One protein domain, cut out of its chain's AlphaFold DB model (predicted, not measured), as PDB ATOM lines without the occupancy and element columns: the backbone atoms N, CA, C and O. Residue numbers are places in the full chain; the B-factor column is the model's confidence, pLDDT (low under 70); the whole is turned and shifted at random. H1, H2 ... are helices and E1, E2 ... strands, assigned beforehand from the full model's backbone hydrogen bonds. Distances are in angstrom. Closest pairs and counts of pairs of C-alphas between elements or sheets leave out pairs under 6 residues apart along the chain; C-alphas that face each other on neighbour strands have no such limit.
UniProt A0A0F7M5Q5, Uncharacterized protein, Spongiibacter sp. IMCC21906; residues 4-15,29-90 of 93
ATOM      1  N   LYS A   4      98.044  32.636 183.386       81.56
ATOM      2  CA  LYS A   4      99.273  32.011 182.883       81.56
ATOM      3  C   LYS A   4     100.092  33.056 182.132       81.56
ATOM      4  O   LYS A   4      99.603  33.636 181.160       81.56
ATOM      5  N   ARG A   5     101.334  33.249 182.575       88.12
ATOM      6  CA  ARG A   5     102.347  34.090 181.929       88.12
ATOM      7  C   ARG A   5     103.189  33.197 181.009       88.12
ATOM      8  O   ARG A   5     103.720  32.189 181.468       88.12
ATOM      9  N   LYS A   6     103.277  33.519 179.718       88.25
ATOM     10  CA  LYS A   6     104.199  32.869 178.768       88.25
ATOM     11  C   LYS A   6     105.266  33.883 178.387       88.25
ATOM     12  O   LYS A   6     104.908  34.901 177.805       88.25
ATOM     13  N   LEU A   7     106.533  33.618 178.706       88.12
ATOM     14  CA  LEU A   7     107.639  34.475 178.275       88.12
ATOM     15  C   LEU A   7     107.688  34.489 176.743       88.12
ATOM     16  O   LEU A   7     107.661  33.437 176.103       88.12
ATOM     17  N   VAL A   8     107.696  35.687 176.172       87.56
ATOM     18  CA  VAL A   8     107.766  35.926 174.729       87.56
ATOM     19  C   VAL A   8     109.119  36.498 174.347       87.56
ATOM     20  O   VAL A   8     109.653  36.125 173.305       87.56
ATOM     21  N   ARG A   9     109.676  37.388 175.174       84.38
ATOM     22  CA  ARG A   9     110.968  38.018 174.908       84.38
ATOM     23  C   ARG A   9     111.619  38.522 176.187       84.38
ATOM     24  O   ARG A   9     110.907  38.845 177.125       84.38
ATOM     25  N   SER A  10     112.941  38.643 176.174       86.25
ATOM     26  CA  SER A  10     113.708  39.350 177.196       86.25
ATOM     27  C   SER A  10     114.650  40.348 176.525       86.25
ATOM     28  O   SER A  10     115.230  40.038 175.484       86.25
ATOM     29  N   TYR A  11     114.786  41.523 177.124       82.81
ATOM     30  CA  TYR A  11     115.741  42.573 176.784       82.81
ATOM     31  C   TYR A  11     116.672  42.784 177.974       82.81
ATOM     32  O   TYR A  11     116.261  42.553 179.109       82.81
ATOM     33  N   GLY A  12     117.898  43.230 177.734       81.12
ATOM     34  CA  GLY A  12     118.758  43.711 178.807       81.12
ATOM     35  C   GLY A  12     119.971  44.464 178.283       81.12
ATOM     36  O   GLY A  12     120.319  44.298 177.110       81.12
ATOM     37  N   SER A  13     120.608  45.235 179.163       75.62
ATOM     38  CA  SER A  13     121.831  46.021 178.911       75.62
ATOM     39  C   SER A  13     122.910  45.210 178.171       75.62
ATOM     40  O   SER A  13     123.458  45.655 177.164       75.62
ATOM     41  N   GLY A  14     123.140  43.959 178.591       66.25
ATOM     42  CA  GLY A  14     124.109  43.036 177.981       66.25
ATOM     43  C   GLY A  14     123.574  42.165 176.833       66.25
ATOM     44  O   GLY A  14     124.339  41.460 176.176       66.25
ATOM     45  N   CYS A  15     122.267  42.179 176.561       57.25
ATOM     46  CA  CYS A  15     121.629  41.322 175.558       57.25
ATOM     47  C   CYS A  15     121.131  42.141 174.363       57.25
ATOM     48  O   CYS A  15     119.933  42.289 174.118       57.25
ATOM     49  N   ARG A  29      95.920  41.363 168.892       89.12
ATOM     50  CA  ARG A  29      95.825  42.131 170.141       89.12
ATOM     51  C   ARG A  29      95.723  41.187 171.334       89.12
ATOM     52  O   ARG A  29      94.729  40.470 171.491       89.12
ATOM     53  N   LEU A  30      96.731  41.204 172.197       89.62
ATOM     54  CA  LEU A  30      96.858  40.316 173.352       89.62
ATOM     55  C   LEU A  30      97.067  41.117 174.637       89.62
ATOM     56  O   LEU A  30      97.323  42.316 174.603       89.62
ATOM     57  N   ARG A  31      96.891  40.454 175.784       91.62
ATOM     58  CA  ARG A  31      97.292  41.025 177.071       91.62
ATOM     59  C   ARG A  31      98.774  40.757 177.272       91.62
ATOM     60  O   ARG A  31      99.196  39.601 177.171       91.62
ATOM     61  N   TRP A  32      99.512  41.812 177.562       92.31
ATOM     62  CA  TRP A  32     100.952  41.780 177.745       92.31
ATOM     63  C   TRP A  32     101.305  42.178 179.170       92.31
ATOM     64  O   TRP A  32     100.517  42.835 179.844       92.31
ATOM     65  N   LEU A  33     102.467  41.731 179.614       92.38
ATOM     66  CA  LEU A  33     103.069  42.096 180.884       92.38
ATOM     67  C   LEU A  33     104.559  42.273 180.632       92.38
ATOM     68  O   LEU A  33     105.199  41.353 180.126       92.38
ATOM     69  N   GLY A  34     105.098  43.432 180.971       92.50
ATOM     70  CA  GLY A  34     106.528  43.700 180.968       92.50
ATOM     71  C   GLY A  34     107.004  43.687 182.405       92.50
ATOM     72  O   GLY A  34     106.418  44.370 183.229       92.50
ATOM     73  N   ARG A  35     108.016  42.897 182.738       92.25
ATOM     74  CA  ARG A  35     108.655  42.945 184.050       92.25
ATOM     75  C   ARG A  35     110.003  43.610 183.884       92.25
ATOM     76  O   ARG A  35     110.844  43.059 183.179       92.25
ATOM     77  N   VAL A  36     110.172  44.757 184.516       90.44
ATOM     78  CA  VAL A  36     111.408  45.531 184.512       90.44
ATOM     79  C   VAL A  36     112.178  45.205 185.785       90.44
ATOM     80  O   VAL A  36     111.595  45.108 186.864       90.44
ATOM     81  N   ARG A  37     113.478  44.980 185.635       89.44
ATOM     82  CA  ARG A  37     114.438  44.753 186.710       89.44
ATOM     83  C   ARG A  37     115.640  45.634 186.456       89.44
ATOM     84  O   ARG A  37     116.164  45.609 185.347       89.44
ATOM     85  N   VAL A  38     116.058  46.370 187.469       86.62
ATOM     86  CA  VAL A  38     117.247  47.216 187.437       86.62
ATOM     87  C   VAL A  38     118.152  46.772 188.574       86.62
ATOM     88  O   VAL A  38     117.744  46.761 189.735       86.62
ATOM     89  N   GLU A  39     119.362  46.357 188.237       85.25
ATOM     90  CA  GLU A  39     120.389  45.861 189.145       85.25
ATOM     91  C   GLU A  39     121.623  46.760 189.011       85.25
ATOM     92  O   GLU A  39     122.067  47.057 187.909       85.25
ATOM     93  N   ALA A  40     122.169  47.212 190.134       82.62
ATOM     94  CA  ALA A  40     123.465  47.885 190.196       82.62
ATOM     95  C   ALA A  40     124.476  46.954 190.877       82.62
ATOM     96  O   ALA A  40     124.095  45.926 191.443       82.62
ATOM     97  N   ASP A  41     125.753  47.339 190.922       77.12
ATOM     98  CA  ASP A  41     126.797  46.571 191.626       77.12
ATOM     99  C   ASP A  41     126.457  46.289 193.102       77.12
ATOM    100  O   ASP A  41     126.882  45.287 193.682       77.12
ATOM    101  N   SER A  42     125.654  47.157 193.726       77.06
ATOM    102  CA  SER A  42     125.178  47.001 195.104       77.06
ATOM    103  C   SER A  42     124.003  46.026 195.273       77.06
ATOM    104  O   SER A  42     123.626  45.732 196.408       77.06
ATOM    105  N   GLY A  43     123.406  45.537 194.180       79.75
ATOM    106  CA  GLY A  43     122.251  44.635 194.166       79.75
ATOM    107  C   GLY A  43     121.033  45.189 193.416       79.75
ATOM    108  O   GLY A  43     121.127  46.158 192.664       79.75
ATOM    109  N   LEU A  44     119.870  44.558 193.622       81.81
ATOM    110  CA  LEU A  44     118.602  44.962 193.005       81.81
ATOM    111  C   LEU A  44     118.221  46.385 193.440       81.81
ATOM    112  O   LEU A  44     117.986  46.627 194.624       81.81
ATOM    113  N   VAL A  45     118.140  47.295 192.473       84.69
ATOM    114  CA  VAL A  45     117.749  48.696 192.670       84.69
ATOM    115  C   VAL A  45     116.239  48.829 192.586       84.69
ATOM    116  O   VAL A  45     115.623  49.419 193.472       84.69
ATOM    117  N   ASP A  46     115.646  48.262 191.534       86.25
ATOM    118  CA  ASP A  46     114.213  48.369 191.293       86.25
ATOM    119  C   ASP A  46     113.656  47.143 190.558       86.25
ATOM    120  O   ASP A  46     114.323  46.507 189.734       86.25
ATOM    121  N   GLU A  47     112.408  46.799 190.861       90.69
ATOM    122  CA  GLU A  47     111.655  45.762 190.164       90.69
ATOM    123  C   GLU A  47     110.175  46.135 190.115       90.69
ATOM    124  O   GLU A  47     109.505  46.230 191.145       90.69
ATOM    125  N   TYR A  48     109.633  46.253 188.904       91.62
ATOM    126  CA  TYR A  48     108.223  46.567 188.711       91.62
ATOM    127  C   TYR A  48     107.634  45.908 187.460       91.62
ATOM    128  O   TYR A  48     108.328  45.351 186.604       91.62
ATOM    129  N   GLU A  49     106.303  45.917 187.382       92.75
ATOM    130  CA  GLU A  49     105.536  45.303 186.301       92.75
ATOM    131  C   GLU A  49     104.716  46.364 185.543       92.75
ATOM    132  O   GLU A  49     104.048  47.204 186.140       92.75
ATOM    133  N   ILE A  50     104.736  46.288 184.213       90.81
ATOM    134  CA  ILE A  50     103.970  47.112 183.278       90.81
ATOM    135  C   ILE A  50     102.877  46.227 182.673       90.81
ATOM    136  O   ILE A  50     103.145  45.393 181.801       90.81
ATOM    137  N   GLU A  51     101.638  46.398 183.137       91.56
ATOM    138  CA  GLU A  51     100.449  45.721 182.605       91.56
ATOM    139  C   GLU A  51      99.485  46.752 181.995       91.56
ATOM    140  O   GLU A  51      98.838  47.498 182.726       91.56
ATOM    141  N   PRO A  52      99.332  46.796 180.661       89.44
ATOM    142  CA  PRO A  52      98.312  47.624 180.032       89.44
ATOM    143  C   PRO A  52      96.898  47.115 180.353       89.44
ATOM    144  O   PRO A  52      96.599  45.930 180.187       89.44
ATOM    145  N   ASP A  53      95.974  48.025 180.674       87.75
ATOM    146  CA  ASP A  53      94.571  47.683 180.975       87.75
ATOM    147  C   ASP A  53      93.816  47.042 179.797       87.75
ATOM    148  O   ASP A  53      92.804  46.342 179.955       87.75
ATOM    149  N   ARG A  54      94.315  47.267 178.578       88.12
ATOM    150  CA  ARG A  54      93.717  46.805 177.324       88.12
ATOM    151  C   ARG A  54      94.634  45.855 176.567       88.12
ATOM    152  O   ARG A  54      95.845  45.823 176.747       88.12
ATOM    153  N   LYS A  55      94.036  45.083 175.660       90.19
ATOM    154  CA  LYS A  55      94.800  44.263 174.716       90.19
ATOM    155  C   LYS A  55      95.480  45.168 173.684       90.19
ATOM    156  O   LYS A  55      94.799  45.995 173.081       90.19
ATOM    157  N   LEU A  56      96.767  44.953 173.444       91.00
ATOM    158  CA  LEU A  56      97.589  45.724 172.506       91.00
ATOM    159  C   LEU A  56      98.248  44.801 171.480       91.00
ATOM    160  O   LEU A  56      98.395  43.597 171.729       91.00
ATOM    161  N   TYR A  57      98.634  45.347 170.326       90.81
ATOM    162  CA  TYR A  57      99.561  44.640 169.446       90.81
ATOM    163  C   TYR A  57     100.924  44.530 170.128       90.81
ATOM    164  O   TYR A  57     101.264  45.347 170.986       90.81
ATOM    165  N   LEU A  58     101.705  43.509 169.764       87.69
ATOM    166  CA  LEU A  58     103.046  43.347 170.324       87.69
ATOM    167  C   LEU A  58     103.907  44.585 170.038       87.69
ATOM    168  O   LEU A  58     104.575  45.053 170.945       87.69
ATOM    169  N   ASN A  59     103.828  45.157 168.831       87.31
ATOM    170  CA  ASN A  59     104.571  46.373 168.482       87.31
ATOM    171  C   ASN A  59     104.215  47.564 169.373       87.31
ATOM    172  O   ASN A  59     105.123  48.175 169.919       87.31
ATOM    173  N   ASP A  60     102.925  47.842 169.591       89.88
ATOM    174  CA  ASP A  60     102.505  48.942 170.473       89.88
ATOM    175  C   ASP A  60     103.054  48.757 171.893       89.88
ATOM    176  O   ASP A  60     103.503  49.704 172.528       89.88
ATOM    177  N   PHE A  61     103.028  47.518 172.394       90.94
ATOM    178  CA  PHE A  61     103.564  47.211 173.715       90.94
ATOM    179  C   PHE A  61     105.090  47.344 173.766       90.94
ATOM    180  O   PHE A  61     105.630  47.830 174.753       90.94
ATOM    181  N   LEU A  62     105.789  46.946 172.703       87.56
ATOM    182  CA  LEU A  62     107.235  47.110 172.596       87.56
ATOM    183  C   LEU A  62     107.659  48.574 172.554       87.56
ATOM    184  O   LEU A  62     108.689  48.889 173.136       87.56
ATOM    185  N   THR A  63     106.877  49.447 171.918       89.25
ATOM    186  CA  THR A  63     107.125  50.893 171.944       89.25
ATOM    187  C   THR A  63     107.055  51.431 173.371       89.25
ATOM    188  O   THR A  63     108.005  52.063 173.808       89.25
ATOM    189  N   LEU A  64     106.009  51.078 174.132       89.56
ATOM    190  CA  LEU A  64     105.884  51.487 175.539       89.56
ATOM    191  C   LEU A  64     107.070  51.011 176.389       89.56
ATOM    192  O   LEU A  64     107.553  51.730 177.255       89.56
ATOM    193  N   ILE A  65     107.533  49.782 176.149       88.75
ATOM    194  CA  ILE A  65     108.694  49.222 176.847       88.75
ATOM    195  C   ILE A  65     109.984  49.944 176.443       88.75
ATOM    196  O   ILE A  65     110.840  50.150 177.294       88.75
ATOM    197  N   ALA A  66     110.133  50.324 175.173       85.62
ATOM    198  CA  ALA A  66     111.299  51.060 174.697       85.62
ATOM    199  C   ALA A  66     111.385  52.459 175.326       85.62
ATOM    200  O   ALA A  66     112.436  52.796 175.855       85.62
ATOM    201  N   GLU A  67     110.277  53.207 175.361       87.88
ATOM    202  CA  GLU A  67     110.202  54.521 176.027       87.88
ATOM    203  C   GLU A  67     110.543  54.432 177.524       87.88
ATOM    204  O   GLU A  67     111.078  55.366 178.115       87.88
ATOM    205  N   GLU A  68     110.227  53.301 178.159       84.75
ATOM    206  CA  GLU A  68     110.597  53.059 179.550       84.75
ATOM    207  C   GLU A  68     112.087  52.726 179.703       84.75
ATOM    208  O   GLU A  68     112.732  53.222 180.620       84.75
ATOM    209  N   ILE A  69     112.641  51.916 178.795       81.19
ATOM    210  CA  ILE A  69     114.063  51.546 178.786       81.19
ATOM    211  C   ILE A  69     114.964  52.763 178.568       81.19
ATOM    212  O   ILE A  69     116.005  52.857 179.213       81.19
ATOM    213  N   GLU A  70     114.559  53.701 177.710       82.06
ATOM    214  CA  GLU A  70     115.315  54.933 177.451       82.06
ATOM    215  C   GLU A  70     115.577  55.736 178.739       82.06
ATOM    216  O   GLU A  70     116.627  56.358 178.863       82.06
ATOM    217  N   LYS A  71     114.697  55.645 179.749       78.94
ATOM    218  CA  LYS A  71     114.899  56.283 181.066       78.94
ATOM    219  C   LYS A  71     116.036  55.654 181.876       78.94
ATOM    220  O   LYS A  71     116.574  56.300 182.770       78.94
ATOM    221  N   PHE A  72     116.367  54.391 181.609       75.00
ATOM    222  CA  PHE A  72     117.446  53.663 182.284       75.00
ATOM    223  C   PHE A  72     118.779  53.777 181.555       75.00
ATOM    224  O   PHE A  72     119.813  53.644 182.198       75.00
ATOM    225  N   GLU A  73     118.781  54.042 180.244       66.31
ATOM    226  CA  GLU A  73     120.023  54.291 179.497       66.31
ATOM    227  C   GLU A  73     120.749  55.569 179.959       66.31
ATOM    228  O   GLU A  73     121.946  55.697 179.721       66.31
ATOM    229  N   GLU A  74     120.063  56.486 180.654       66.06
ATOM    230  CA  GLU A  74     120.671  57.668 181.287       66.06
ATOM    231  C   GLU A  74     121.316  57.377 182.659       66.06
ATOM    232  O   GLU A  74     121.975  58.250 183.224       66.06
ATOM    233  N   ILE A  75     121.131  56.173 183.216       66.94
ATOM    234  CA  ILE A  75     121.698  55.779 184.509       66.94
ATOM    235  C   ILE A  75     123.015  55.035 184.260       66.94
ATOM    236  O   ILE A  75     123.017  53.840 183.962       66.94
ATOM    237  N   ASP A  76     124.139  55.747 184.385       61.72
ATOM    238  CA  ASP A  76     125.471  55.129 184.433       61.72
ATOM    239  C   ASP A  76     125.539  54.099 185.589       61.72
ATOM    240  O   ASP A  76     125.012  54.340 186.677       61.72
ATOM    241  N   ASP A  77     126.172  52.944 185.341       68.50
ATOM    242  CA  ASP A  77     126.378  51.816 186.279       68.50
ATOM    243  C   ASP A  77     125.142  50.969 186.682       68.50
ATOM    244  O   ASP A  77     125.172  50.258 187.692       68.50
ATOM    245  N   ALA A  78     124.060  50.970 185.890       74.12
ATOM    246  CA  ALA A  78     122.906  50.087 186.115       74.12
ATOM    247  C   ALA A  78     122.677  49.075 184.975       74.12
ATOM    248  O   ALA A  78     122.420  49.430 183.822       74.12
ATOM    249  N   ASP A  79     122.680  47.786 185.315       85.69
ATOM    250  CA  ASP A  79     122.213  46.712 184.447       85.69
ATOM    251  C   ASP A  79     120.692  46.600 184.530       85.69
ATOM    252  O   ASP A  79     120.109  46.331 185.577       85.69
ATOM    253  N   TRP A  80     120.014  46.757 183.400       86.31
ATOM    254  CA  TRP A  80     118.569  46.580 183.331       86.31
ATOM    255  C   TRP A  80     118.204  45.335 182.529       86.31
ATOM    256  O   TRP A  80     118.888  44.925 181.586       86.31
ATOM    257  N   ARG A  81     117.072  44.731 182.886       88.06
ATOM    258  CA  ARG A  81     116.467  43.593 182.201       88.06
ATOM    259  C   ARG A  81     114.961  43.766 182.132       88.06
ATOM    260  O   ARG A  81     114.303  43.991 183.141       88.06
ATOM    261  N   VAL A  82     114.399  43.576 180.942       89.25
ATOM    262  CA  VAL A  82     112.951  43.595 180.728       89.25
ATOM    263  C   VAL A  82     112.476  42.277 180.146       89.25
ATOM    264  O   VAL A  82     112.811  41.931 179.017       89.25
ATOM    265  N   ASP A  83     111.648  41.552 180.889       90.12
ATOM    266  CA  ASP A  83     111.008  40.327 180.420       90.12
ATOM    267  C   ASP A  83     109.565  40.607 179.982       90.12
ATOM    268  O   ASP A  83     108.741  41.100 180.747       90.12
ATOM    269  N   ILE A  84     109.226  40.240 178.751       90.00
ATOM    270  CA  ILE A  84     107.904  40.412 178.154       90.00
ATOM    271  C   ILE A  84     107.161  39.091 178.136       90.00
ATOM    272  O   ILE A  84     107.584  38.113 177.513       90.00
ATOM    273  N   TYR A  85     105.984  39.094 178.746       90.94
ATOM    274  CA  TYR A  85     105.100  37.953 178.855       90.94
ATOM    275  C   TYR A  85     103.782  38.202 178.130       90.94
ATOM    276  O   TYR A  85     103.161  39.257 178.235       90.94
ATOM    277  N   LYS A  86     103.289  37.160 177.466       90.12
ATOM    278  CA  LYS A  86     101.896  37.054 177.043       90.12
ATOM    279  C   LYS A  86     101.062  36.528 178.205       90.12
ATOM    280  O   LYS A  86     101.340  35.448 178.736       90.12
ATOM    281  N   LEU A  87      99.992  37.237 178.541       89.12
ATOM    282  CA  LEU A  87      99.015  36.798 179.530       89.12
ATOM    283  C   LEU A  87      97.900  36.003 178.848       89.12
ATOM    284  O   LEU A  87      97.212  36.479 177.942       89.12
ATOM    285  N   THR A  88      97.688  34.777 179.317       82.62
ATOM    286  CA  THR A  88      96.575  33.927 178.886       82.62
ATOM    287  C   THR A  88      95.650  33.665 180.065       82.62
ATOM    288  O   THR A  88      96.067  33.207 181.132       82.62
ATOM    289  N   ARG A  89      94.361  33.968 179.886       69.38
ATOM    290  CA  ARG A  89      93.328  33.495 180.808       69.38
ATOM    291  C   ARG A  89      93.066  32.036 180.454       69.38
ATOM    292  O   ARG A  89      92.750  31.749 179.302       69.38
ATOM    293  N   ARG A  90      93.183  31.117 181.417       56.09
ATOM    294  CA  ARG A  90      92.563  29.794 181.269       56.09
ATOM    295  C   ARG A  90      91.062  30.046 181.104       56.09
ATOM    296  O   ARG A  90      90.412  30.443 182.069       56.09
TER     297      ARG A  90
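AT A GLANCE: This is residues 4 to 15 and 29 to 90 of the 93 residues of an uncharacterized protein of Spongiibacter sp. IMCC21906 (UniProt A0A0F7M5Q5). Picture a twisted sheet of four antiparallel strands with one helix, H1, packed over one face along the inner strands E4 and E2, while the other face is bare: two layers, a helix layer on a sheet. The strands and the helix run roughly along the longest axis, and E1 bends partway. The printed part has 74 residues with four named strands and one named helix, in the order E1, E2, E3, H1, E4 along the chain; across the sheet the order is E1, E4, E2, E3. The class is mixed, helices and strands, and the whole is compact, with a radius of gyration of the C-alphas of 12.8 A, yet elongated in outline, spanning 39 by 22 by 21 A.

IN THESE COORDINATES: Find C-alpha 4 at (99.273, 32.011, 182.883); from there strand E1 runs through residues 4 to 12, 23.1 A from first to last C-alpha, and bends by 59 degrees at residue 8. After the cut, look at residues 31 to 40 for E2, 30.1 A long, and at residues 43 to 50 for E3, 21.4 A. Helix H1 begins at C-alpha 58, at (103.046, 43.347, 170.324), and runs 22.2 A through residues 58 to 73. E4, the longest strand, takes residues 78 to 89 over 34.3 A and ends at C-alpha 89, at (93.328, 33.495, 180.808).

HOW THE PARTS SIT: Start at edge strand E1: it is antiparallel to E4 at 156 degrees, and N 6 and O 86 are 2.9 A apart, within hydrogen-bond range. E4 is antiparallel to E2 at 160 degrees, with N 83 and O 35 at 2.9 A. E2 and the other edge strand, E3, form a hairpin at 166 degrees, with N 36 and O 48 at 2.8 A. E1 and E3 are apart. H1 is on the sheet at a height of 9.3 A, over E4 and E2, and runs along the strands, at 14 degrees to E2 on the local plane. Its closest C-alphas to E2 are those of Ile 65 and Gly 34, 7.2 A apart; to E4, those of Phe 72 and Trp 80, also 7.2 A. E3, H1 and E4 form a split strand-helix-strand unit, two strands that run the same way with E2 between them, and its crossover is right-handed. In H1, 10 of 12 O i to N i+4 pairs are within hydrogen-bond range.

THE WHOLE: The two C-alphas farthest apart are those of Asp 76 and Arg 90, 41.7 A. Residues 16 to 28 are not printed, in the link across the cut from E1 to E2, and C-alphas 15 and 29 are 26.4 A apart. The links E2 to E3 and H1 to E4 are tight, and E3 to H1 is short. Mean pLDDT of the printed part is 84.1; look for values under 70 at residues 14 to 15, 73 to 77 and 89 to 90.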